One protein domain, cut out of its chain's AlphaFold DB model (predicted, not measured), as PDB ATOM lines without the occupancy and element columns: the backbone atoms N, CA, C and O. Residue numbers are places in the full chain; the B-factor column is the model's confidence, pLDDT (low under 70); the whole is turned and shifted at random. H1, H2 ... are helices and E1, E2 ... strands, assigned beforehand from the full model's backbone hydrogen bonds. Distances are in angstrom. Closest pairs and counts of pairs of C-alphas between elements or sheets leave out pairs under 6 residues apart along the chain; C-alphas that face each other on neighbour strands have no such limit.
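What this domain is: This is residues 2 to 127 of the 127 residues of a protein of Arsenophonus nasoniae (son-killer infecting Nasonia vitripennis) (UniProt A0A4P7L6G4). Two parallel strands, E1 and E2, form a small sheet between two helices, H3 packed on one face and the longer H4 over the other, with H4 running on beyond the sheet toward a long tail, of which residues 105 to 110 and 113 to 127 stick out free. The 126 printed residues hold H1, H2, E1, H3, E2 and H4 in that order; the class is mostly helix, with under half of the residues, 58, in named elements. The whole is loose, with a radius of gyration of the C-alphas of 19.2 A and spans of 55 by 51 by 31 A.

How they stand to each other: H1, residues 10 to 13, and H2, residues 15 to 18, meet only through their tight link. E1, residues 24 to 28, and E2, residues 54 to 59, are parallel at 14 degrees, with N 27 and O 56 within hydrogen-bond range at 2.8 A. Between them comes H3, residues 33 to 49, in a strand-helix-strand unit, two parallel neighbour strands joined through a helix, with a right-handed crossover. The closest C-alphas of H3 and E2, Lys 47 and Ile 55, are 7.3 A apart. H4, residues 75 to 96, has its closest C-alpha to E1 at Tyr 82, 7.3 A from that of Leu 28. H3 and H4 are apart. O i to N i+4 pairs are within range in 11 of 13 in H3 and 15 of 18 in H4; H1 and H2 are too short for such a pair.

Where its parts are: H1 measures 5.7 A from C-alpha 10 at (161.360, 172.686, 188.710), H2 5.9 A, E1 13.2 A, H3 24.4 A and E2 16.5 A. H4 measures 30.9 A, ends at C-alpha 96 at (177.824, 169.397, 162.769) and has a kink of 30 degrees near residue 82.

The domain as a whole: The C-alphas of Ser 64 and Glu 126, the two farthest apart, are 62.5 A apart. The printed part has no cut; the link from E2 to H4 is long. Residue 127, the chain's last, is under 70 in pLDDT.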
ATOM      1  N   ALA A   2     167.654 176.869 170.634       86.25
ATOM      2  CA  ALA A   2     167.557 177.446 171.972       86.25
ATOM      3  C   ALA A   2     167.844 176.354 173.004       86.25
ATOM      4  O   ALA A   2     167.387 175.226 172.839       86.25
ATOM      5  N   THR A   3     168.575 176.705 174.057       91.44
ATOM      6  CA  THR A   3     168.880 175.807 175.177       91.44
ATOM      7  C   THR A   3     168.245 176.377 176.438       91.44
ATOM      8  O   THR A   3     168.249 177.591 176.642       91.44
ATOM      9  N   ARG A   4     167.696 175.513 177.291       93.88
ATOM     10  CA  ARG A   4     167.201 175.878 178.624       93.88
ATOM     11  C   ARG A   4     167.750 174.911 179.665       93.88
ATOM     12  O   ARG A   4     168.077 173.776 179.333       93.88
ATOM     13  N   TYR A   5     167.832 175.373 180.906       95.50
ATOM     14  CA  TYR A   5     168.190 174.560 182.062       95.50
ATOM     15  C   TYR A   5     167.125 174.725 183.148       95.50
ATOM     16  O   TYR A   5     166.510 175.785 183.258       95.50
ATOM     17  N   ASP A   6     166.915 173.674 183.934       96.94
ATOM     18  CA  ASP A   6     166.076 173.675 185.130       96.94
ATOM     19  C   ASP A   6     166.505 172.513 186.041       96.94
ATOM     20  O   ASP A   6     167.230 171.608 185.621       96.94
ATOM     21  N   SER A   7     166.047 172.530 187.285       97.00
ATOM     22  CA  SER A   7     166.084 171.371 188.172       97.00
ATOM     23  C   SER A   7     165.073 170.305 187.737       97.00
ATOM     24  O   SER A   7     164.054 170.597 187.105       97.00
ATOM     25  N   THR A   8     165.312 169.055 188.136       95.44
ATOM     26  CA  THR A   8     164.428 167.927 187.803       95.44
ATOM     27  C   THR A   8     163.024 168.082 188.388       95.44
ATOM     28  O   THR A   8     162.039 167.670 187.778       95.44
ATOM     29  N   MET A   9     162.893 168.744 189.536       95.81
ATOM     30  CA  MET A   9     161.588 169.097 190.099       95.81
ATOM     31  C   MET A   9     160.985 170.346 189.449       95.81
ATOM     32  O   MET A   9     159.809 170.334 189.089       95.81
ATOM     33  N   GLY A  10     161.790 171.391 189.247       96.19
ATOM     34  CA  GLY A  10     161.360 172.686 188.710       96.19
ATOM     35  C   GLY A  10     160.761 172.603 187.308       96.19
ATOM     36  O   GLY A  10     159.730 173.227 187.046       96.19
ATOM     37  N   VAL A  11     161.311 171.736 186.447       95.94
ATOM     38  CA  VAL A  11     160.891 171.628 185.040       95.94
ATOM     39  C   VAL A  11     159.393 171.339 184.879       95.94
ATOM     40  O   VAL A  11     158.777 171.754 183.898       95.94
ATOM     41  N   ARG A  12     158.769 170.669 185.857       94.31
ATOM     42  CA  ARG A  12     157.340 170.315 185.834       94.31
ATOM     43  C   ARG A  12     156.415 171.523 185.941       94.31
ATOM     44  O   ARG A  12     155.265 171.446 185.522       94.31
ATOM     45  N   HIS A  13     156.907 172.651 186.439       94.12
ATOM     46  CA  HIS A  13     156.103 173.842 186.712       94.12
ATOM     47  C   HIS A  13     155.976 174.777 185.497       94.12
ATOM     48  O   HIS A  13     155.879 175.992 185.640       94.12
ATOM     49  N   GLY A  14     155.970 174.205 184.288       91.81
ATOM     50  CA  GLY A  14     155.816 174.930 183.024       91.81
ATOM     51  C   GLY A  14     156.922 174.657 182.000       91.81
ATOM     52  O   GLY A  14     156.597 174.361 180.850       91.81
ATOM     53  N   PRO A  15     158.217 174.691 182.360       93.00
ATOM     54  CA  PRO A  15     159.303 174.529 181.387       93.00
ATOM     55  C   PRO A  15     159.250 173.225 180.578       93.00
ATOM     56  O   PRO A  15     159.652 173.218 179.415       93.00
ATOM     57  N   LYS A  16     158.653 172.158 181.123       93.62
ATOM     58  CA  LYS A  16     158.389 170.887 180.428       93.62
ATOM     59  C   LYS A  16     157.617 171.060 179.111       93.62
ATOM     60  O   LYS A  16     157.792 170.253 178.202       93.62
ATOM     61  N   PHE A  17     156.805 172.112 178.955       92.31
ATOM     62  CA  PHE A  17     156.069 172.373 177.710       92.31
ATOM     63  C   PHE A  17     156.972 172.646 176.498       92.31
ATOM     64  O   PHE A  17     156.519 172.443 175.374       92.31
ATOM     65  N   PHE A  18     158.232 173.047 176.709       91.81
ATOM     66  CA  PHE A  18     159.214 173.226 175.633       91.81
ATOM     67  C   PHE A  18     159.726 171.904 175.043       91.81
ATOM     68  O   PHE A  18     160.403 171.938 174.023       91.81
ATOM     69  N   ILE A  19     159.429 170.756 175.665       95.44
ATOM     70  CA  ILE A  19     159.924 169.454 175.212       95.44
ATOM     71  C   ILE A  19     159.039 168.915 174.081       95.44
ATOM     72  O   ILE A  19     157.839 168.647 174.249       95.44
ATOM     73  N   ASP A  20     159.666 168.713 172.929       95.25
ATOM     74  CA  ASP A  20     159.054 168.198 171.708       95.25
ATOM     75  C   ASP A  20     159.947 167.180 170.979       95.25
ATOM     76  O   ASP A  20     161.029 166.808 171.443       95.25
ATOM     77  N   LYS A  21     159.486 166.743 169.802       96.94
ATOM     78  CA  LYS A  21     160.129 165.699 168.992       96.94
ATOM     79  C   LYS A  21     161.473 166.106 168.390       96.94
ATOM     80  O   LYS A  21     162.148 165.252 167.826       96.94
ATOM     81  N   GLU A  22     161.874 167.368 168.524       95.44
ATOM     82  CA  GLU A  22     163.188 167.870 168.115       95.44
ATOM     83  C   GLU A  22     164.088 168.209 169.314       95.44
ATOM     84  O   GLU A  22     165.238 168.616 169.147       95.44
ATOM     85  N   THR A  23     163.600 167.989 170.535       96.38
ATOM     86  CA  THR A  23     164.306 168.327 171.771       96.38
ATOM     87  C   THR A  23     165.185 167.174 172.259       96.38
ATOM     88  O   THR A  23     164.708 166.058 172.469       96.38
ATOM     89  N   LEU A  24     166.464 167.463 172.514       96.56
ATOM     90  CA  LEU A  24     167.345 166.617 173.322       96.56
ATOM     91  C   LEU A  24     167.225 167.028 174.794       96.56
ATOM     92  O   LEU A  24     167.471 168.185 175.133       96.56
ATOM     93  N   VAL A  25     166.900 166.076 175.667       97.38
ATOM     94  CA  VAL A  25     166.910 166.282 177.121       97.38
ATOM     95  C   VAL A  25     168.126 165.581 177.717       97.38
ATOM     96  O   VAL A  25     168.330 164.396 177.469       97.38
ATOM     97  N   ILE A  26     168.912 166.297 178.523       97.62
ATOM     98  CA  ILE A  26     170.042 165.735 179.273       97.62
ATOM     99  C   ILE A  26     169.748 165.878 180.768       97.62
ATOM    100  O   ILE A  26     169.516 166.988 181.241       97.62
ATOM    101  N   ILE A  27     169.764 164.770 181.507       97.56
ATOM    102  CA  ILE A  27     169.564 164.738 182.960       97.56
ATOM    103  C   ILE A  27     170.879 164.357 183.635       97.56
ATOM    104  O   ILE A  27     171.471 163.321 183.338       97.56
ATOM    105  N   LEU A  28     171.321 165.196 184.566       97.56
ATOM    106  CA  LEU A  28     172.504 164.960 185.386       97.56
ATOM    107  C   LEU A  28     172.055 164.287 186.685       97.56
ATOM    108  O   LEU A  28     171.572 164.969 187.584       97.56
ATOM    109  N   LEU A  29     172.152 162.957 186.771       97.31
ATOM    110  CA  LEU A  29     171.645 162.231 187.935       97.31
ATOM    111  C   LEU A  29     172.527 162.495 189.157       97.31
ATOM    112  O   LEU A  29     173.757 162.364 189.093       97.31
ATOM    113  N   SER A  30     171.878 162.803 190.277       96.75
ATOM    114  CA  SER A  30     172.528 162.905 191.579       96.75
ATOM    115  C   SER A  30     173.109 161.551 192.019       96.75
ATOM    116  O   SER A  30     172.560 160.471 191.751       96.75
ATOM    117  N   GLN A  31     174.242 161.610 192.714       95.94
ATOM    118  CA  GLN A  31     174.819 160.500 193.465       95.94
ATOM    119  C   GLN A  31     174.100 160.306 194.803       95.94
ATOM    120  O   GLN A  31     174.026 159.181 195.304       95.94
ATOM    121  N   GLN A  32     173.543 161.375 195.380       96.12
ATOM    122  CA  GLN A  32     172.834 161.308 196.649       96.12
ATOM    123  C   GLN A  32     171.508 160.558 196.478       96.12
ATOM    124  O   GLN A  32     170.599 161.003 195.779       96.12
ATOM    125  N   ALA A  33     171.363 159.439 197.191       95.25
ATOM    126  CA  ALA A  33     170.222 158.533 197.043       95.25
ATOM    127  C   ALA A  33     168.850 159.217 197.199       95.25
ATOM    128  O   ALA A  33     167.899 158.842 196.517       95.25
ATOM    129  N   TYR A  34     168.736 160.219 198.078       96.88
ATOM    130  CA  TYR A  34     167.487 160.958 198.265       96.88
ATOM    131  C   TYR A  34     167.101 161.755 197.011       96.88
ATOM    132  O   TYR A  34     166.002 161.554 196.495       96.88
ATOM    133  N   CYS A  35     168.007 162.605 196.519       96.62
ATOM    134  CA  CYS A  35     167.805 163.461 195.348       96.62
ATOM    135  C   CYS A  35     167.637 162.637 194.070       96.62
ATOM    136  O   CYS A  35     166.722 162.888 193.290       96.62
ATOM    137  N   ARG A  36     168.431 161.570 193.924       96.25
ATOM    138  CA  ARG A  36     168.393 160.677 192.762       96.25
ATOM    139  C   ARG A  36     167.004 160.102 192.482       96.25
ATOM    140  O   ARG A  36     166.663 159.898 191.324       96.25
ATOM    141  N   ARG A  37     166.186 159.848 193.511       96.88
ATOM    142  CA  ARG A  37     164.809 159.357 193.312       96.88
ATOM    143  C   ARG A  37     163.974 160.334 192.485       96.88
ATOM    144  O   ARG A  37     163.336 159.912 191.533       96.88
ATOM    145  N   TYR A  38     164.066 161.629 192.782       97.81
ATOM    146  CA  TYR A  38     163.354 162.667 192.037       97.81
ATOM    147  C   TYR A  38     163.857 162.801 190.596       97.81
ATOM    148  O   TYR A  38     163.063 163.010 189.674       97.81
ATOM    149  N   ASP A  39     165.167 162.639 190.388       97.44
ATOM    150  CA  ASP A  39     165.757 162.652 189.049       97.44
ATOM    151  C   ASP A  39     165.271 161.459 188.211       97.44
ATOM    152  O   ASP A  39     164.904 161.623 187.046       97.44
ATOM    153  N   LEU A  40     165.226 160.265 188.812       96.81
ATOM    154  CA  LEU A  40     164.746 159.044 188.164       96.81
ATOM    155  C   LEU A  40     163.244 159.096 187.875       96.81
ATOM    156  O   LEU A  40     162.824 158.655 186.806       96.81
ATOM    157  N   ASP A  41     162.444 159.673 188.773       97.19
ATOM    158  CA  ASP A  41     161.016 159.887 188.536       97.19
ATOM    159  C   ASP A  41     160.798 160.756 187.292       97.19
ATOM    160  O   ASP A  41     159.987 160.409 186.434       97.19
ATOM    161  N   LEU A  42     161.566 161.845 187.133       97.06
ATOM    162  CA  LEU A  42     161.501 162.664 185.916       97.06
ATOM    163  C   LEU A  42     161.981 161.900 184.680       97.06
ATOM    164  O   LEU A  42     161.334 161.969 183.636       97.06
ATOM    165  N   LEU A  43     163.104 161.185 184.769       96.88
ATOM    166  CA  LEU A  43     163.631 160.404 183.649       96.88
ATOM    167  C   LEU A  43     162.588 159.401 183.137       96.88
ATOM    168  O   LEU A  43     162.368 159.296 181.930       96.88
ATOM    169  N   ASN A  44     161.933 158.688 184.053       96.38
ATOM    170  CA  ASN A  44     160.894 157.718 183.729       96.38
ATOM    171  C   ASN A  44     159.650 158.394 183.144       96.38
ATOM    172  O   ASN A  44     159.136 157.928 182.131       96.38
ATOM    173  N   GLU A  45     159.207 159.507 183.729       96.81
ATOM    174  CA  GLU A  45     158.086 160.308 183.227       96.81
ATOM    175  C   GLU A  45     158.330 160.778 181.785       96.81
ATOM    176  O   GLU A  45     157.491 160.572 180.913       96.81
ATOM    177  N   LEU A  46     159.508 161.335 181.487       96.31
ATOM    178  CA  LEU A  46     159.837 161.799 180.136       96.31
ATOM    179  C   LEU A  46     159.934 160.649 179.126       96.31
ATOM    180  O   LEU A  46     159.529 160.810 177.973       96.31
ATOM    181  N   LYS A  47     160.450 159.486 179.548       95.38
ATOM    182  CA  LYS A  47     160.470 158.275 178.714       95.38
ATOM    183  C   LYS A  47     159.061 157.784 178.398       95.38
ATOM    184  O   LYS A  47     158.805 157.404 177.260       95.38
ATOM    185  N   GLN A  48     158.163 157.802 179.383       96.56
ATOM    186  CA  GLN A  48     156.763 157.411 179.209       96.56
ATOM    187  C   GLN A  48     156.005 158.385 178.305       96.56
ATOM    188  O   GLN A  48     155.250 157.944 177.442       96.56
ATOM    189  N   ASP A  49     156.243 159.690 178.454       95.56
ATOM    190  CA  ASP A  49     155.628 160.712 177.604       95.56
ATOM    191  C   ASP A  49     156.005 160.545 176.125       95.56
ATOM    192  O   ASP A  49     155.224 160.907 175.244       95.56
ATOM    193  N   GLY A  50     157.218 160.052 175.833       94.56
ATOM    194  CA  GLY A  50     157.680 159.782 174.466       94.56
ATOM    195  C   GLY A  50     157.723 161.021 173.561       94.56
ATOM    196  O   GLY A  50     157.644 160.908 172.337       94.56
ATOM    197  N   ARG A  51     157.789 162.218 174.158       95.25
ATOM    198  CA  ARG A  51     157.725 163.494 173.431       95.25
ATOM    199  C   ARG A  51     159.077 163.968 172.931       95.25
ATOM    200  O   ARG A  51     159.122 164.521 171.841       95.25
ATOM    201  N   ALA A  52     160.124 163.796 173.736       96.88
ATOM    202  CA  ALA A  52     161.478 164.232 173.413       96.88
ATOM    203  C   ALA A  52     162.052 163.430 172.237       96.88
ATOM    204  O   ALA A  52     161.790 162.232 172.129       96.88
ATOM    205  N   LYS A  53     162.896 164.059 171.411       96.50
ATOM    206  CA  LYS A  53     163.659 163.360 170.363       96.50
ATOM    207  C   LYS A  53     164.527 162.259 170.954       96.50
ATOM    208  O   LYS A  53     164.551 161.144 170.455       96.50
ATOM    209  N   ASN A  54     165.264 162.627 171.998       96.06
ATOM    210  CA  ASN A  54     166.167 161.765 172.742       96.06
ATOM    211  C   ASN A  54     166.238 162.247 174.189       96.06
ATOM    212  O   ASN A  54     166.175 163.449 174.467       96.06
ATOM    213  N   ILE A  55     166.413 161.297 175.103       97.19
ATOM    214  CA  ILE A  55     166.630 161.561 176.523       97.19
ATOM    215  C   ILE A  55     167.912 160.853 176.919       97.19
ATOM    216  O   ILE A  55     168.034 159.640 176.752       97.19
ATOM    217  N   LEU A  56     168.853 161.618 177.448       97.06
ATOM    218  CA  LEU A  56     170.137 161.129 177.899       97.06
ATOM    219  C   LEU A  56     170.285 161.387 179.394       97.06
ATOM    220  O   LEU A  56     170.094 162.509 179.854       97.06
ATOM    221  N   ALA A  57     170.657 160.363 180.149       97.56
ATOM    222  CA  ALA A  57     171.024 160.510 181.548       97.56
ATOM    223  C   ALA A  57     172.537 160.334 181.705       97.56
ATOM    224  O   ALA A  57     173.120 159.446 181.085       97.56
ATOM    225  N   LEU A  58     173.168 161.159 182.538       97.50
ATOM    226  CA  LEU A  58     174.536 160.953 183.012       97.50
ATOM    227  C   LEU A  58     174.484 160.490 184.462       97.50
ATOM    228  O   LEU A  58     173.720 161.042 185.256       97.50
ATOM    229  N   SER A  59     175.284 159.485 184.807       96.88
ATOM    230  CA  SER A  59     175.282 158.895 186.142       96.88
ATOM    231  C   SER A  59     176.692 158.598 186.631       96.88
ATOM    232  O   SER A  59     177.520 158.044 185.913       96.88
ATOM    233  N   SER A  60     176.959 158.910 187.896       95.31
ATOM    234  CA  SER A  60     178.167 158.461 188.594       95.31
ATOM    235  C   SER A  60     178.077 157.007 189.072       95.31
ATOM    236  O   SER A  60     179.098 156.325 189.163       95.31
ATOM    237  N   LEU A  61     176.857 156.529 189.333       92.25
ATOM    238  CA  LEU A  61     176.546 155.166 189.765       92.25
ATOM    239  C   LEU A  61     176.125 154.290 188.576       92.25
ATOM    240  O   LEU A  61     175.559 154.838 187.625       92.25
ATOM    241  N   PRO A  62     176.317 152.959 188.651       89.94
ATOM    242  CA  PRO A  62     175.817 152.036 187.639       89.94
ATOM    243  C   PRO A  62     174.310 152.189 187.411       89.94
ATOM    244  O   PRO A  62     173.525 152.153 188.361       89.94
ATOM    245  N   ASP A  63     173.921 152.388 186.156       88.50
ATOM    246  CA  ASP A  63     172.550 152.568 185.707       88.50
ATOM    247  C   ASP A  63     172.453 152.272 184.203       88.50
ATOM    248  O   ASP A  63     172.903 153.050 183.365       88.50
ATOM    249  N   SER A  64     171.776 151.173 183.860       86.56
ATOM    250  CA  SER A  64     171.574 150.718 182.472       86.56
ATOM    251  C   SER A  64     170.914 151.746 181.543       86.56
ATOM    252  O   SER A  64     170.926 151.581 180.325       86.56
ATOM    253  N   ASN A  65     170.302 152.787 182.107       87.69
ATOM    254  CA  ASN A  65     169.602 153.832 181.375       87.69
ATOM    255  C   ASN A  65     170.418 155.123 181.217       87.69
ATOM    256  O   ASN A  65     169.865 156.114 180.731       87.69
ATOM    257  N   ALA A  66     171.682 155.133 181.646       94.19
ATOM    258  CA  ALA A  66     172.537 156.310 181.670       94.19
ATOM    259  C   ALA A  66     173.931 156.028 181.093       94.19
ATOM    260  O   ALA A  66     174.390 154.892 181.022       94.19
ATOM    261  N   ILE A  67     174.633 157.096 180.714       94.81
ATOM    262  CA  ILE A  67     176.078 157.050 180.498       94.81
ATOM    263  C   ILE A  67     176.744 157.063 181.871       94.81
ATOM    264  O   ILE A  67     176.603 158.019 182.640       94.81
ATOM    265  N   GLU A  68     177.464 155.988 182.166       93.81
ATOM    266  CA  GLU A  68     178.115 155.775 183.452       93.81
ATOM    267  C   GLU A  68     179.533 156.359 183.471       93.81
ATOM    268  O   GLU A  68     180.367 156.047 182.623       93.81
ATOM    269  N   LEU A  69     179.829 157.174 184.485       91.12
ATOM    270  CA  LEU A  69     181.179 157.672 184.773       91.12
ATOM    271  C   LEU A  69     181.956 156.769 185.746       91.12
ATOM    272  O   LEU A  69     183.158 156.957 185.918       91.12
ATOM    273  N   ASN A  70     181.268 155.828 186.405       88.38
ATOM    274  CA  ASN A  70     181.805 154.897 187.404       88.38
ATOM    275  C   ASN A  70     182.686 155.578 188.470       88.38
ATOM    276  O   ASN A  70     183.881 155.308 188.608       88.38
ATOM    277  N   THR A  71     182.089 156.495 189.230       91.19
ATOM    278  CA  THR A  71     182.791 157.268 190.258       91.19
ATOM    279  C   THR A  71     181.940 157.444 191.512       91.19
ATOM    280  O   THR A  71     180.715 157.474 191.459       91.19
ATOM    281  N   LYS A  72     182.594 157.575 192.669       90.44
ATOM    282  CA  LYS A  72     181.937 157.801 193.972       90.44
ATOM    283  C   LYS A  72     182.051 159.250 194.449       90.44
ATOM    284  O   LYS A  72     181.925 159.523 195.640       90.44
ATOM    285  N   LEU A  73     182.344 160.166 193.530       95.06
ATOM    286  CA  LEU A  73     182.390 161.595 193.809       95.06
ATOM    287  C   LEU A  73     181.024 162.097 194.295       95.06
ATOM    288  O   LEU A  73     179.985 161.705 193.767       95.06
ATOM    289  N   ALA A  74     181.045 162.989 195.286       95.75
ATOM    290  CA  ALA A  74     179.854 163.728 195.692       95.75
ATOM    291  C   ALA A  74     179.392 164.669 194.565       95.75
ATOM    292  O   ALA A  74     180.212 165.104 193.755       95.75
ATOM    293  N   ASP A  75     178.109 165.039 194.559       95.69
ATOM    294  CA  ASP A  75     177.475 165.823 193.483       95.69
ATOM    295  C   ASP A  75     178.243 167.088 193.089       95.69
ATOM    296  O   ASP A  75     178.399 167.371 191.903       95.69
ATOM    297  N   ILE A  76     178.802 167.809 194.066       96.62
ATOM    298  CA  ILE A  76     179.582 169.026 193.804       96.62
ATOM    299  C   ILE A  76     180.808 168.770 192.917       96.62
ATOM    300  O   ILE A  76     181.213 169.642 192.159       96.62
ATOM    301  N   TRP A  77     181.383 167.570 192.979       97.38
ATOM    302  CA  TRP A  77     182.538 167.168 192.179       97.38
ATOM    303  C   TRP A  77     182.133 166.501 190.861       97.38
ATOM    304  O   TRP A  77     182.947 166.421 189.945       97.38
ATOM    305  N   LEU A  78     180.879 166.062 190.719       96.50
ATOM    306  CA  LEU A  78     180.366 165.528 189.452       96.50
ATOM    307  C   LEU A  78     180.204 166.602 188.378       96.50
ATOM    308  O   LEU A  78     180.162 166.270 187.195       96.50
ATOM    309  N   ILE A  79     180.198 167.881 188.765       95.88
ATOM    310  CA  ILE A  79     180.164 168.982 187.804       95.88
ATOM    311  C   ILE A  79     181.320 168.913 186.805       95.88
ATOM    312  O   ILE A  79     181.109 169.217 185.641       95.88
ATOM    313  N   PHE A  80     182.516 168.479 187.210       96.38
ATOM    314  CA  PHE A  80     183.682 168.446 186.325       96.38
ATOM    315  C   PHE A  80     183.512 167.459 185.157       96.38
ATOM    316  O   PHE A  80     183.601 167.895 184.006       96.38
ATOM    317  N   PRO A  81     183.226 166.162 185.388       95.62
ATOM    318  CA  PRO A  81     182.993 165.237 184.283       95.62
ATOM    319  C   PRO A  81     181.696 165.534 183.516       95.62
ATOM    320  O   PRO A  81     181.681 165.397 182.293       95.62
ATOM    321  N   TYR A  82     180.625 165.988 184.182       97.00
ATOM    322  CA  TYR A  82     179.392 166.382 183.488       97.00
ATOM    323  C   TYR A  82     179.614 167.594 182.575       97.00
ATOM    324  O   TYR A  82     179.159 167.589 181.433       97.00
ATOM    325  N   LEU A  83     180.359 168.604 183.030       97.25
ATOM    326  CA  LEU A  83     180.684 169.783 182.231       97.25
ATOM    327  C   LEU A  83     181.499 169.409 180.995       97.25
ATOM    328  O   LEU A  83     181.185 169.896 179.913       97.25
ATOM    329  N   LEU A  84     182.496 168.529 181.131       96.81
ATOM    330  CA  LEU A  84     183.295 168.078 179.990       96.81
ATOM    331  C   LEU A  84     182.417 167.401 178.930       96.81
ATOM    332  O   LEU A  84     182.527 167.709 177.746       96.81
ATOM    333  N   PHE A  85     181.498 166.529 179.350       96.19
ATOM    334  CA  PHE A  85     180.552 165.890 178.438       96.19
ATOM    335  C   PHE A  85     179.660 166.913 177.711       96.19
ATOM    336  O   PHE A  85     179.485 166.842 176.494       96.19
ATOM    337  N   LEU A  86     179.133 167.904 178.436       96.44
ATOM    338  CA  LEU A  86     178.306 168.966 177.854       96.44
ATOM    339  C   LEU A  86     179.099 169.864 176.889       96.44
ATOM    340  O   LEU A  86     178.573 170.254 175.846       96.44
ATOM    341  N   GLN A  87     180.363 170.163 177.201       97.25
ATOM    342  CA  GLN A  87     181.265 170.910 176.320       97.25
ATOM    343  C   GLN A  87     181.533 170.153 175.017       97.25
ATOM    344  O   GLN A  87     181.487 170.757 173.948       97.25
ATOM    345  N   LEU A  88     181.749 168.835 175.091       96.94
ATOM    346  CA  LEU A  88     181.934 167.993 173.907       96.94
ATOM    347  C   LEU A  88     180.695 168.016 173.008       96.94
ATOM    348  O   LEU A  88     180.827 168.266 171.813       96.94
ATOM    349  N   ILE A  89     179.490 167.865 173.572       95.62
ATOM    350  CA  ILE A  89     178.247 167.994 172.793       95.62
ATOM    351  C   ILE A  89     178.156 169.365 172.123       95.62
ATOM    352  O   ILE A  89     177.766 169.446 170.961       95.62
ATOM    353  N   ALA A  90     178.499 170.445 172.829       95.25
ATOM    354  CA  ALA A  90     178.426 171.792 172.272       95.25
ATOM    355  C   ALA A  90     179.387 171.980 171.085       95.25
ATOM    356  O   ALA A  90     178.980 172.516 170.052       95.25
ATOM    357  N   VAL A  91     180.632 171.505 171.207       97.19
ATOM    358  CA  VAL A  91     181.633 171.566 170.131       97.19
ATOM    359  C   VAL A  91     181.196 170.718 168.938       97.19
ATOM    360  O   VAL A  91     181.140 171.237 167.825       97.19
ATOM    361  N   GLU A  92     180.810 169.463 169.164       96.62
ATOM    362  CA  GLU A  92     180.347 168.560 168.102       96.62
ATOM    363  C   GLU A  92     179.095 169.098 167.404       96.62
ATOM    364  O   GLU A  92     178.993 169.051 166.182       96.62
ATOM    365  N   THR A  93     178.163 169.694 168.152       94.44
ATOM    366  CA  THR A  93     176.969 170.320 167.565       94.44
ATOM    367  C   THR A  93     177.339 171.527 166.707       94.44
ATOM    368  O   THR A  93     176.783 171.697 165.626       94.44
ATOM    369  N   SER A  94     178.286 172.359 167.155       95.25
ATOM    370  CA  SER A  94     178.788 173.494 166.371       95.25
ATOM    371  C   SER A  94     179.385 173.020 165.042       95.25
ATOM    372  O   SER A  94     178.972 173.485 163.978       95.25
ATOM    373  N   LEU A  95     180.270 172.018 165.096       96.12
ATOM    374  CA  LEU A  95     180.899 171.423 163.916       96.12
ATOM    375  C   LEU A  95     179.871 170.770 162.981       96.12
ATOM    376  O   LEU A  95     179.917 170.993 161.773       96.12
ATOM    377  N   PHE A  96     178.907 170.026 163.530       95.12
ATOM    378  CA  PHE A  96     177.824 169.397 162.769       95.12
ATOM    379  C   PHE A  96     176.960 170.422 162.020       95.12
ATOM    380  O   PHE A  96     176.516 170.164 160.904       95.12
ATOM    381  N   LEU A  97     176.749 171.602 162.607       93.75
ATOM    382  CA  LEU A  97     176.017 172.709 161.985       93.75
ATOM    383  C   LEU A  97     176.877 173.545 161.017       93.75
ATOM    384  O   LEU A  97     176.378 174.522 160.460       93.75
ATOM    385  N   GLY A  98     178.151 173.191 160.812       94.31
ATOM    386  CA  GLY A  98     179.084 173.944 159.967       94.31
ATOM    387  C   GLY A  98     179.531 175.279 160.571       94.31
ATOM    388  O   GLY A  98     180.014 176.152 159.850       94.31
ATOM    389  N   LEU A  99     179.357 175.460 161.882       93.50
ATOM    390  CA  LEU A  99     179.801 176.637 162.623       93.50
ATOM    391  C   LEU A  99     181.229 176.425 163.145       93.50
ATOM    392  O   LEU A  99     181.640 175.308 163.454       93.50
ATOM    393  N   SER A 100     181.992 177.513 163.284       93.88
ATOM    394  CA  SER A 100     183.289 177.470 163.968       93.88
ATOM    395  C   SER A 100     183.075 177.525 165.485       93.88
ATOM    396  O   SER A 100     182.508 178.509 165.959       93.88
ATOM    397  N   PRO A 101     183.534 176.532 166.275       93.19
ATOM    398  CA  PRO A 101     183.460 176.593 167.738       93.19
ATOM    399  C   PRO A 101     184.193 177.804 168.339       93.19
ATOM    400  O   PRO A 101     183.766 178.320 169.370       93.19
ATOM    401  N   ASP A 102     185.251 178.291 167.680       93.44
ATOM    402  CA  ASP A 102     186.039 179.444 168.141       93.44
ATOM    403  C   ASP A 102     185.310 180.776 167.936       93.44
ATOM    404  O   ASP A 102     185.474 181.724 168.710       93.44
ATOM    405  N   ASN A 103     184.504 180.861 166.875       91.94
ATOM    406  CA  ASN A 103     183.669 182.017 166.583       91.94
ATOM    407  C   ASN A 103     182.332 181.582 165.957       91.94
ATOM    408  O   ASN A 103     182.168 181.663 164.735       91.94
ATOM    409  N   PRO A 104     181.357 181.146 166.777       87.75
ATOM    410  CA  PRO A 104     180.082 180.628 166.281       87.75
ATOM    411  C   PRO A 104     179.153 181.724 165.737       87.75
ATOM    412  O   PRO A 104     178.133 181.414 165.128       87.75
ATOM    413  N   CYS A 105     179.487 183.006 165.941       88.88
ATOM    414  CA  CYS A 105     178.703 184.157 165.493       88.88
ATOM    415  C   CYS A 105     179.584 185.137 164.688       88.88
ATOM    416  O   CYS A 105     179.942 186.212 165.176       88.88
ATOM    417  N   PRO A 106     179.947 184.802 163.436       85.31
ATOM    418  CA  PRO A 106     180.787 185.668 162.606       85.31
ATOM    419  C   PRO A 106     180.102 186.991 162.231       85.31
ATOM    420  O   PRO A 106     180.787 187.962 161.923       85.31
ATOM    421  N   THR A 107     178.767 187.049 162.297       89.56
ATOM    422  CA  THR A 107     177.969 188.268 162.092       89.56
ATOM    423  C   THR A 107     178.171 189.306 163.201       89.56
ATOM    424  O   THR A 107     177.865 190.478 162.998       89.56
ATOM    425  N   GLY A 108     178.718 188.909 164.357       86.94
ATOM    426  CA  GLY A 108     179.072 189.818 165.447       86.94
ATOM    427  C   GLY A 108     177.903 190.248 166.335       86.94
ATOM    428  O   GLY A 108     178.086 191.146 167.157       86.94
ATOM    429  N   GLU A 109     176.735 189.611 166.216       89.38
ATOM    430  CA  GLU A 109     175.590 189.817 167.120       89.38
ATOM    431  C   GLU A 109     175.942 189.417 168.561       89.38
ATOM    432  O   GLU A 109     175.542 190.074 169.521       89.38
ATOM    433  N   VAL A 110     176.768 188.377 168.710       89.12
ATOM    434  CA  VAL A 110     177.351 187.929 169.977       89.12
ATOM    435  C   VAL A 110     178.872 187.948 169.849       89.12
ATOM    436  O   VAL A 110     179.428 187.534 168.838       89.12
ATOM    437  N   ASN A 111     179.563 188.444 170.877       89.12
ATOM    438  CA  ASN A 111     181.016 188.614 170.866       89.12
ATOM    439  C   ASN A 111     181.647 187.968 172.104       89.12
ATOM    440  O   ASN A 111     181.082 188.037 173.193       89.12
ATOM    441  N   ARG A 112     182.868 187.435 171.952       92.06
ATOM    442  CA  ARG A 112     183.677 186.905 173.068       92.06
ATOM    443  C   ARG A 112     183.861 187.923 174.198       92.06
ATOM    444  O   ARG A 112     183.841 187.566 175.369       92.06
ATOM    445  N   VAL A 113     184.075 189.185 173.833       93.50
ATOM    446  CA  VAL A 113     184.077 190.321 174.758       93.50
ATOM    447  C   VAL A 113     182.828 191.129 174.459       93.50
ATOM    448  O   VAL A 113     182.612 191.495 173.303       93.50
ATOM    449  N   VAL A 114     182.014 191.385 175.483       93.31
ATOM    450  CA  VAL A 114     180.755 192.117 175.329       93.31
ATOM    451  C   VAL A 114     181.007 193.499 174.716       93.31
ATOM    452  O   VAL A 114     181.947 194.202 175.087       93.31
ATOM    453  N   LYS A 115     180.171 193.880 173.750       92.06
ATOM    454  CA  LYS A 115     180.202 195.185 173.078       92.06
ATOM    455  C   LYS A 115     178.847 195.865 173.248       92.06
ATOM    456  O   LYS A 115     177.838 195.186 173.408       92.06
ATOM    457  N   GLY A 116     178.824 197.196 173.209       91.94
ATOM    458  CA  GLY A 116     177.583 197.981 173.281       91.94
ATOM    459  C   GLY A 116     177.050 198.253 174.693       91.94
ATOM    460  O   GLY A 116     176.006 198.882 174.827       91.94
ATOM    461  N   VAL A 117     177.761 197.838 175.747       95.50
ATOM    462  CA  VAL A 117     177.367 198.112 177.139       95.50
ATOM    463  C   VAL A 117     177.866 199.494 177.560       95.50
ATOM    464  O   VAL A 117     179.072 199.730 177.605       95.50
ATOM    465  N   HIS A 118     176.939 200.395 177.884       95.94
ATOM    466  CA  HIS A 118     177.246 201.656 178.561       95.94
ATOM    467  C   HIS A 118     177.157 201.469 180.076       95.94
ATOM    468  O   HIS A 118     176.158 200.966 180.589       95.94
ATOM    469  N   ILE A 119     178.202 201.895 180.787       95.69
ATOM    470  CA  ILE A 119     178.217 201.935 182.249       95.69
ATOM    471  C   ILE A 119     177.792 203.336 182.680       95.69
ATOM    472  O   ILE A 119     178.493 204.313 182.418       95.69
ATOM    473  N   TYR A 120     176.625 203.432 183.311       95.75
ATOM    474  CA  TYR A 120     176.082 204.690 183.818       95.75
ATOM    475  C   TYR A 120     176.611 204.985 185.230       95.75
ATOM    476  O   TYR A 120     176.863 204.046 185.991       95.75
ATOM    477  N   PRO A 121     176.781 206.265 185.609       93.75
ATOM    478  CA  PRO A 121     177.243 206.628 186.944       93.75
ATOM    479  C   PRO A 121     176.217 206.233 188.014       93.75
ATOM    480  O   PRO A 121     175.022 206.491 187.874       93.75
ATOM    481  N   TYR A 122     176.697 205.636 189.104       93.81
ATOM    482  CA  TYR A 122     175.885 205.366 190.289       93.81
ATOM    483  C   TYR A 122     175.790 206.634 191.146       93.81
ATOM    484  O   TYR A 122     176.810 207.140 191.613       93.81
ATOM    485  N   MET A 123     174.578 207.153 191.357       91.00
ATOM    486  CA  MET A 123     174.339 208.250 192.299       91.00
ATOM    487  C   MET A 123     174.050 207.667 193.679       91.00
ATOM    488  O   MET A 123     172.978 207.115 193.921       91.00
ATOM    489  N   GLN A 124     175.024 207.776 194.577       85.44
ATOM    490  CA  GLN A 124     174.846 207.412 195.974       85.44
ATOM    491  C   GLN A 124     173.911 208.435 196.632       85.44
ATOM    492  O   GLN A 124     174.204 209.627 196.641       85.44
ATOM    493  N   VAL A 125     172.770 207.976 197.144       82.12
ATOM    494  CA  VAL A 125     171.869 208.814 197.942       82.12
ATOM    495  C   VAL A 125     172.468 208.908 199.344       82.12
ATOM    496  O   VAL A 125     172.627 207.881 200.004       82.12
ATOM    497  N   GLU A 126     172.854 210.111 199.772       75.06
ATOM    498  CA  GLU A 126     173.221 210.370 201.169       75.06
ATOM    499  C   GLU A 126     171.988 210.135 202.058       75.06
ATOM    500  O   GLU A 126     170.901 210.638 201.759       75.06
ATOM    501  N   GLN A 127     172.152 209.305 203.093       54.88
ATOM    502  CA  GLN A 127     171.154 209.059 204.142       54.88
ATOM    503  C   GLN A 127     171.294 210.080 205.265       54.88
ATOM    504  O   GLN A 127     172.455 210.385 205.622       54.88
TER     505      GLN A 127